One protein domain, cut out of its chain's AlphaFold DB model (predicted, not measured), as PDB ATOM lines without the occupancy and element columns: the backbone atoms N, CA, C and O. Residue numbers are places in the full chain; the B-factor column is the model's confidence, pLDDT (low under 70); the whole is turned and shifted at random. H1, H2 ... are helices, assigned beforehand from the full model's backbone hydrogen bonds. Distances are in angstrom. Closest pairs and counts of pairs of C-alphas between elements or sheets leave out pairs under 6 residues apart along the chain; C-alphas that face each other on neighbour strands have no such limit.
ATOM      1  N   ILE A   3      14.532 -32.888  21.738       93.06
ATOM      2  CA  ILE A   3      14.438 -31.655  22.532       93.06
ATOM      3  C   ILE A   3      15.471 -30.591  22.127       93.06
ATOM      4  O   ILE A   3      15.145 -29.413  22.079       93.06
ATOM      5  N   GLU A   4      16.685 -30.996  21.752       94.94
ATOM      6  CA  GLU A   4      17.750 -30.085  21.309       94.94
ATOM      7  C   GLU A   4      17.410 -29.415  19.976       94.94
ATOM      8  O   GLU A   4      17.725 -28.245  19.767       94.94
ATOM      9  N   LEU A   5      16.707 -30.131  19.086       95.38
ATOM     10  CA  LEU A   5      16.185 -29.548  17.850       95.38
ATOM     11  C   LEU A   5      15.176 -28.437  18.157       95.38
ATOM     12  O   LEU A   5      15.208 -27.393  17.512       95.38
ATOM     13  N   ALA A   6      14.313 -28.642  19.156       94.31
ATOM     14  CA  ALA A   6      13.343 -27.640  19.578       94.31
ATOM     15  C   ALA A   6      14.027 -26.432  20.244       94.31
ATOM     16  O   ALA A   6      13.741 -25.294  19.883       94.31
ATOM     17  N   LEU A   7      14.990 -26.663  21.144       95.56
ATOM     18  CA  LEU A   7      15.794 -25.597  21.758       95.56
ATOM     19  C   LEU A   7      16.514 -24.754  20.693       95.56
ATOM     20  O   LEU A   7      16.418 -23.528  20.713       95.56
ATOM     21  N   THR A   8      17.133 -25.412  19.707       96.31
ATOM     22  CA  THR A   8      17.794 -24.746  18.573       96.31
ATOM     23  C   THR A   8      16.804 -23.934  17.739       96.31
ATOM     24  O   THR A   8      17.085 -22.788  17.397       96.31
ATOM     25  N   PHE A   9      15.634 -24.500  17.420       95.06
ATOM     26  CA  PHE A   9      14.594 -23.818  16.645       95.06
ATOM     27  C   PHE A   9      14.110 -22.530  17.326       95.06
ATOM     28  O   PHE A   9      13.929 -21.515  16.658       95.06
ATOM     29  N   HIS A  10      13.959 -22.550  18.653       93.69
ATOM     30  CA  HIS A  10      13.569 -21.374  19.435       93.69
ATOM     31  C   HIS A  10      14.742 -20.449  19.801       93.69
ATOM     32  O   HIS A  10      14.527 -19.467  20.510       93.69
ATOM     33  N   GLY A  11      15.962 -20.733  19.331       94.81
ATOM     34  CA  GLY A  11      17.147 -19.918  19.610       94.81
ATOM     35  C   GLY A  11      17.531 -19.871  21.091       94.81
ATOM     36  O   GLY A  11      18.112 -18.885  21.536       94.81
ATOM     37  N   LEU A  12      17.173 -20.900  21.861       94.75
ATOM     38  CA  LEU A  12      17.536 -21.013  23.269       94.75
ATOM     39  C   LEU A  12      18.948 -21.588  23.358       94.75
ATOM     40  O   LEU A  12      19.226 -22.613  22.741       94.75
ATOM     41  N   GLU A  13      19.838 -20.946  24.115       94.06
ATOM     42  CA  GLU A  13      21.139 -21.536  24.444       94.06
ATOM     43  C   GLU A  13      20.924 -22.777  25.309       94.06
ATOM     44  O   GLU A  13      19.997 -22.803  26.112       94.06
ATOM     45  N   TYR A  14      21.730 -23.821  25.139       94.94
ATOM     46  CA  TYR A  14      21.657 -25.035  25.952       94.94
ATOM     47  C   TYR A  14      22.971 -25.811  25.865       94.94
ATOM     48  O   TYR A  14      23.709 -25.710  24.882       94.94
ATOM     49  N   GLU A  15      23.251 -26.624  26.880       94.31
ATOM     50  CA  GLU A  15      24.312 -27.619  26.800       94.31
ATOM     51  C   GLU A  15      23.826 -28.821  25.978       94.31
ATOM     52  O   GLU A  15      22.771 -29.391  26.262       94.31
ATOM     53  N   SER A  16      24.585 -29.232  24.958       95.06
ATOM     54  CA  SER A  16      24.224 -30.418  24.177       95.06
ATOM     55  C   SER A  16      24.321 -31.694  25.013       95.06
ATOM     56  O   SER A  16      25.216 -31.835  25.843       95.06
ATOM     57  N   PHE A  17      23.471 -32.680  24.736       95.69
ATOM     58  CA  PHE A  17      23.519 -33.987  25.389       95.69
ATOM     59  C   PHE A  17      24.884 -34.664  25.202       95.69
ATOM     60  O   PHE A  17      25.380 -35.345  26.094       95.69
ATOM     61  N   SER A  18      25.530 -34.451  24.051       93.88
ATOM     62  CA  SER A  18      26.878 -34.972  23.818       93.88
ATOM     63  C   SER A  18      27.921 -34.314  24.723       93.88
ATOM     64  O   SER A  18      28.832 -35.010  25.169       93.88
ATOM     65  N   SER A  19      27.811 -33.006  24.975       93.81
ATOM     66  CA  SER A  19      28.685 -32.284  25.910       93.81
ATOM     67  C   SER A  19      28.446 -32.767  27.340       93.81
ATOM     68  O   SER A  19      29.390 -33.200  27.993       93.81
ATOM     69  N   PHE A  20      27.178 -32.862  27.740       95.06
ATOM     70  CA  PHE A  20      26.753 -33.320  29.063       95.06
ATOM     71  C   PHE A  20      27.279 -34.718  29.416       95.06
ATOM     72  O   PHE A  20      27.702 -34.978  30.547       95.06
ATOM     73  N   LEU A  21      27.261 -35.637  28.439       95.25
ATOM     74  CA  LEU A  21      27.835 -36.974  28.589       95.25
ATOM     75  C   LEU A  21      29.362 -36.934  28.676       95.25
ATOM     76  O   LEU A  21      29.944 -37.657  29.483       95.25
ATOM     77  N   HIS A  22      30.009 -36.097  27.860       93.88
ATOM     78  CA  HIS A  22      31.463 -35.965  27.857       93.88
ATOM     79  C   HIS A  22      31.986 -35.442  29.202       93.88
ATOM     80  O   HIS A  22      33.010 -35.919  29.677       93.88
ATOM     81  N   GLU A  23      31.274 -34.519  29.854       92.25
ATOM     82  CA  GLU A  23      31.612 -34.043  31.205       92.25
ATOM     83  C   GLU A  23      31.524 -35.139  32.283       92.25
ATOM     84  O   GLU A  23      32.112 -35.008  33.355       92.25
ATOM     85  N   ARG A  24      30.822 -36.240  31.994       92.06
ATOM     86  CA  ARG A  24      30.638 -37.402  32.882       92.06
ATOM     87  C   ARG A  24      31.444 -38.626  32.440       92.06
ATOM     88  O   ARG A  24      31.142 -39.737  32.868       92.06
ATOM     89  N   ASP A  25      32.426 -38.440  31.554       93.25
ATOM     90  CA  ASP A  25      33.235 -39.510  30.950       93.25
ATOM     91  C   ASP A  25      32.398 -40.611  30.261       93.25
ATOM     92  O   ASP A  25      32.816 -41.767  30.129       93.25
ATOM     93  N   LYS A  26      31.203 -40.254  29.775       93.06
ATOM     94  CA  LYS A  26      30.293 -41.155  29.063       93.06
ATOM     95  C   LYS A  26      30.249 -40.843  27.571       93.06
ATOM     96  O   LYS A  26      30.465 -39.724  27.113       93.06
ATOM     97  N   LYS A  27      29.940 -41.871  26.779       91.69
ATOM     98  CA  LYS A  27      29.706 -41.761  25.333       91.69
ATOM     99  C   LYS A  27      28.250 -42.064  25.019       91.69
ATOM    100  O   LYS A  27      27.600 -42.820  25.732       91.69
ATOM    101  N   PHE A  28      27.778 -41.573  23.877       89.19
ATOM    102  CA  PHE A  28      26.423 -41.864  23.395       89.19
ATOM    103  C   PHE A  28      26.146 -43.372  23.240       89.19
ATOM    104  O   PHE A  28      25.030 -43.832  23.416       89.19
ATOM    105  N   THR A  29      27.169 -44.178  22.938       91.44
ATOM    106  CA  THR A  29      27.035 -45.640  22.816       91.44
ATOM    107  C   THR A  29      26.884 -46.362  24.155       91.44
ATOM    108  O   THR A  29      26.533 -47.536  24.165       91.44
ATOM    109  N   THR A  30      27.215 -45.702  25.264       92.50
ATOM    110  CA  THR A  30      27.207 -46.281  26.615       92.50
ATOM    111  C   THR A  30      26.221 -45.580  27.542       92.50
ATOM    112  O   THR A  30      26.210 -45.898  28.727       92.50
ATOM    113  N   CYS A  31      25.447 -44.609  27.047       92.94
ATOM    114  CA  CYS A  31      24.455 -43.924  27.863       92.94
ATOM    115  C   CYS A  31      23.236 -44.816  28.111       92.94
ATOM    116  O   CYS A  31      22.868 -45.644  27.272       92.94
ATOM    117  N   ASP A  32      22.581 -44.598  29.242       93.56
ATOM    118  CA  ASP A  32      21.345 -45.274  29.614       93.56
ATOM    119  C   ASP A  32      20.185 -44.276  29.788       93.56
ATOM    120  O   ASP A  32      20.227 -43.136  29.321       93.56
ATOM    121  N   LYS A  33      19.079 -44.740  30.376       94.50
ATOM    122  CA  LYS A  33      17.903 -43.896  30.608       94.50
ATOM    123  C   LYS A  33      18.145 -42.869  31.708       94.50
ATOM    124  O   LYS A  33      17.576 -41.785  31.612       94.50
ATOM    125  N   ASP A  34      18.952 -43.200  32.708       95.44
ATOM    126  CA  ASP A  34      19.217 -42.320  33.842       95.44
ATOM    127  C   ASP A  34      20.018 -41.106  33.361       95.44
ATOM    128  O   ASP A  34      19.648 -39.980  33.671       95.44
ATOM    129  N   ASP A  35      20.969 -41.303  32.440       94.88
ATOM    130  CA  ASP A  35      21.679 -40.201  31.771       94.88
ATOM    131  C   ASP A  35      20.737 -39.230  31.039       94.88
ATOM    132  O   ASP A  35      20.945 -38.014  31.040       94.88
ATOM    133  N   ILE A  36      19.688 -39.754  30.395       94.00
ATOM    134  CA  ILE A  36      18.685 -38.930  29.706       94.00
ATOM    135  C   ILE A  36      17.837 -38.166  30.725       94.00
ATOM    136  O   ILE A  36      17.538 -36.991  30.505       94.00
ATOM    137  N   TYR A  37      17.429 -38.810  31.822       94.88
ATOM    138  CA  TYR A  37      16.669 -38.148  32.882       94.88
ATOM    139  C   TYR A  37      17.483 -37.044  33.553       94.88
ATOM    140  O   TYR A  37      16.958 -35.944  33.719       94.88
ATOM    141  N   ASP A  38      18.749 -37.309  33.862       95.75
ATOM    142  CA  ASP A  38      19.660 -36.336  34.459       95.75
ATOM    143  C   ASP A  38      19.881 -35.147  33.521       95.75
ATOM    144  O   ASP A  38      19.809 -34.000  33.953       95.75
ATOM    145  N   TYR A  39      20.048 -35.394  32.219       95.75
ATOM    146  CA  TYR A  39      20.151 -34.324  31.227       95.75
ATOM    147  C   TYR A  39      18.880 -33.468  31.144       95.75
ATOM    148  O   TYR A  39      18.940 -32.239  31.124       95.75
ATOM    149  N   LEU A  40      17.703 -34.101  31.110       94.31
ATOM    150  CA  LEU A  40      16.428 -33.379  31.095       94.31
ATOM    151  C   LEU A  40      16.199 -32.593  32.392       94.31
ATOM    152  O   LEU A  40      15.581 -31.529  32.353       94.31
ATOM    153  N   LEU A  41      16.678 -33.108  33.527       95.12
ATOM    154  CA  LEU A  41      16.650 -32.405  34.803       95.12
ATOM    155  C   LEU A  41      17.587 -31.196  34.777       95.12
ATOM    156  O   LEU A  41      17.176 -30.123  35.202       95.12
ATOM    157  N   GLU A  42      18.789 -31.328  34.222       94.94
ATOM    158  CA  GLU A  42      19.745 -30.227  34.081       94.94
ATOM    159  C   GLU A  42      19.185 -29.100  33.200       94.94
ATOM    160  O   GLU A  42      19.166 -27.937  33.600       94.94
ATOM    161  N   LEU A  43      18.597 -29.440  32.045       94.62
ATOM    162  CA  LEU A  43      17.894 -28.473  31.186       94.62
ATOM    163  C   LEU A  43      16.754 -27.746  31.912       94.62
ATOM    164  O   LEU A  43      16.429 -26.605  31.576       94.62
ATOM    165  N   ARG A  44      16.120 -28.419  32.873       94.19
ATOM    166  CA  ARG A  44      15.065 -27.854  33.712       94.19
ATOM    167  C   ARG A  44      15.625 -26.928  34.788       94.19
ATOM    168  O   ARG A  44      15.121 -25.830  34.985       94.19
ATOM    169  N   LEU A  45      16.686 -27.346  35.472       94.06
ATOM    170  CA  LEU A  45      17.346 -26.547  36.507       94.06
ATOM    171  C   LEU A  45      17.927 -25.250  35.935       94.06
ATOM    172  O   LEU A  45      17.821 -24.200  36.566       94.06
ATOM    173  N   ASN A  46      18.443 -25.310  34.708       93.25
ATOM    174  CA  ASN A  46      18.953 -24.152  33.979       93.25
ATOM    175  C   ASN A  46      17.837 -23.294  33.340       93.25
ATOM    176  O   ASN A  46      18.095 -22.208  32.822       93.25
ATOM    177  N   GLY A  47      16.577 -23.743  33.407       93.25
ATOM    178  CA  GLY A  47      15.393 -23.016  32.944       93.25
ATOM    179  C   GLY A  47      15.174 -23.028  31.428       93.25
ATOM    180  O   GLY A  47      14.205 -22.436  30.946       93.25
ATOM    181  N   ASN A  48      16.037 -23.691  30.654       92.75
ATOM    182  CA  ASN A  48      15.907 -23.814  29.198       92.75
ATOM    183  C   ASN A  48      14.655 -24.621  28.837       92.75
ATOM    184  O   ASN A  48      13.938 -24.279  27.895       92.75
ATOM    185  N   PHE A  49      14.367 -25.671  29.613       93.12
ATOM    186  CA  PHE A  49      13.169 -26.486  29.443       93.12
ATOM    187  C   PHE A  49      11.896 -25.659  29.669       93.12
ATOM    188  O   PHE A  49      10.989 -25.680  28.842       93.12
ATOM    189  N   GLU A  50      11.830 -24.898  30.759       93.25
ATOM    190  CA  GLU A  50      10.703 -24.026  31.093       93.25
ATOM    191  C   GLU A  50      10.451 -22.983  30.001       93.25
ATOM    192  O   GLU A  50       9.310 -22.830  29.564       93.25
ATOM    193  N   GLN A  51      11.503 -22.321  29.509       95.12
ATOM    194  CA  GLN A  51      11.397 -21.350  28.414       95.12
ATOM    195  C   GLN A  51      10.876 -21.999  27.129       95.12
ATOM    196  O   GLN A  51       9.975 -21.466  26.478       95.12
ATOM    197  N   LEU A  52      11.390 -23.185  26.787       95.31
ATOM    198  CA  LEU A  52      10.924 -23.942  25.632       95.31
ATOM    199  C   LEU A  52       9.435 -24.282  25.747       95.31
ATOM    200  O   LEU A  52       8.673 -24.072  24.798       95.31
ATOM    201  N   ILE A  53       9.014 -24.795  26.905       95.00
ATOM    202  CA  ILE A  53       7.613 -25.115  27.172       95.00
ATOM    203  C   ILE A  53       6.749 -23.859  27.095       95.00
ATOM    204  O   ILE A  53       5.672 -23.913  26.503       95.00
ATOM    205  N   GLU A  54       7.198 -22.730  27.640       94.25
ATOM    206  CA  GLU A  54       6.459 -21.470  27.582       94.25
ATOM    207  C   GLU A  54       6.252 -20.997  26.135       94.25
ATOM    208  O   GLU A  54       5.126 -20.663  25.753       94.25
ATOM    209  N   HIS A  55       7.305 -21.005  25.313       93.81
ATOM    210  CA  HIS A  55       7.228 -20.618  23.900       93.81
ATOM    211  C   HIS A  55       6.308 -21.551  23.115       93.81
ATOM    212  O   HIS A  55       5.327 -21.102  22.516       93.81
ATOM    213  N   THR A  56       6.558 -22.856  23.215       93.81
ATOM    214  CA  THR A  56       5.773 -23.878  22.518       93.81
ATOM    215  C   THR A  56       4.300 -23.802  22.924       93.81
ATOM    216  O   THR A  56       3.409 -23.855  22.078       93.81
ATOM    217  N   SER A  57       4.011 -23.613  24.215       94.19
ATOM    218  CA  SER A  57       2.636 -23.507  24.712       94.19
ATOM    219  C   SER A  57       1.911 -22.292  24.139       94.19
ATOM    220  O   SER A  57       0.742 -22.403  23.777       94.19
ATOM    221  N   LYS A  58       2.585 -21.139  24.019       92.00
ATOM    222  CA  LYS A  58       2.000 -19.928  23.419       92.00
ATOM    223  C   LYS A  58       1.668 -20.131  21.942       92.00
ATOM    224  O   LYS A  58       0.596 -19.717  21.503       92.00
ATOM    225  N   GLU A  59       2.549 -20.780  21.189       93.31
ATOM    226  CA  GLU A  59       2.351 -21.064  19.763       93.31
ATOM    227  C   GLU A  59       1.224 -22.071  19.533       93.31
ATOM    228  O   GLU A  59       0.300 -21.816  18.756       93.31
ATOM    229  N   VAL A  60       1.247 -23.186  20.269       93.38
ATOM    230  CA  VAL A  60       0.181 -24.192  20.229       93.38
ATOM    231  C   VAL A  60      -1.147 -23.551  20.612       93.38
ATOM    232  O   VAL A  60      -2.128 -23.699  19.885       93.38
TER     233      VAL A  60
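Overview. This is residues 3 to 60 of the 186 residues of the protein "HNH endonuclease" of Aeromonas caviae (UniProt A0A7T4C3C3). Two helices of 13 residues, H3 and H4, meet near their ends as an L, and two short helices, H1 and H2, sit over the same side of that L, H1 by the first part of H4 and H2 by H3. The assembly is thinly joined, with few contacts between its helices, and residues 23 to 32 loop round from H2 to H3 at one end of the long axis, while the end of H4 makes the other. The printed part has 58 residues with four named helices in the order H1, H2, H3, H4 and no named strand; its class is all helix. It is only just compact, close to loose, with a radius of gyration of the C-alphas of 12.2 A, and its outline is a rod spanning 37 by 17 by 17 A.

Along the chain. H3 covers residues 33 to 45 and measures 18.3 A from first to last C-alpha, starting with C-alpha 33 at (17.903, -43.896, 30.608). H4 covers residues 48 to 60, measures 18.1 A and ends with C-alpha 60 at (0.181, -24.192, 20.229). H1 is residues 3 to 9, 9.8 A long, with C-alpha 3 at (14.438, -31.655, 22.532). H2 is residues 17 to 22, 8.6 A long.

Arrangement. H3 and H4 only just touch, with 3 pairs of C-alphas within 8 A, and touch only at the corner by their link, through residues 40 to 44 of H3 and 49 to 50 of H4. Their closest C-alphas, those of Leu 43 and Phe 49, are 5.4 A apart, and their lines stand about perpendicular at 81 degrees. H2 only just touches H3, with 3 such pairs and with residues 35 to 39 of H3 alone. The closest C-alphas of these two, those of Phe 17 and Tyr 39, are 6.7 A apart, and their lines are only just about perpendicular at 71 degrees. H1 only just touches H4, also with 3 pairs and with residues 48 to 52 of H4 alone. Their closest C-alphas, those of Leu 7 and Leu 52, are 6.4 A apart; they run the same way at a steep tilt of 66 degrees. H1 and H3 are apart, H2 and H4 are apart, and H1 and H2 are only just apart, with a closest C-alpha distance of 8.1 A. In H1, H2, H3 and H4 every O i to N i+4 pair is within hydrogen-bond range.

Size, cuts and confidence. The two C-alphas farthest apart, those of Asp 25 and Val 60, are 38.0 A apart. The printed part has no cut. The link from H3 to H4 is tight, the links from H1 to H2 and from H2 to H3 are short, and no link is long. The mean pLDDT of the printed part is 94.0, and no printed residue is under 70.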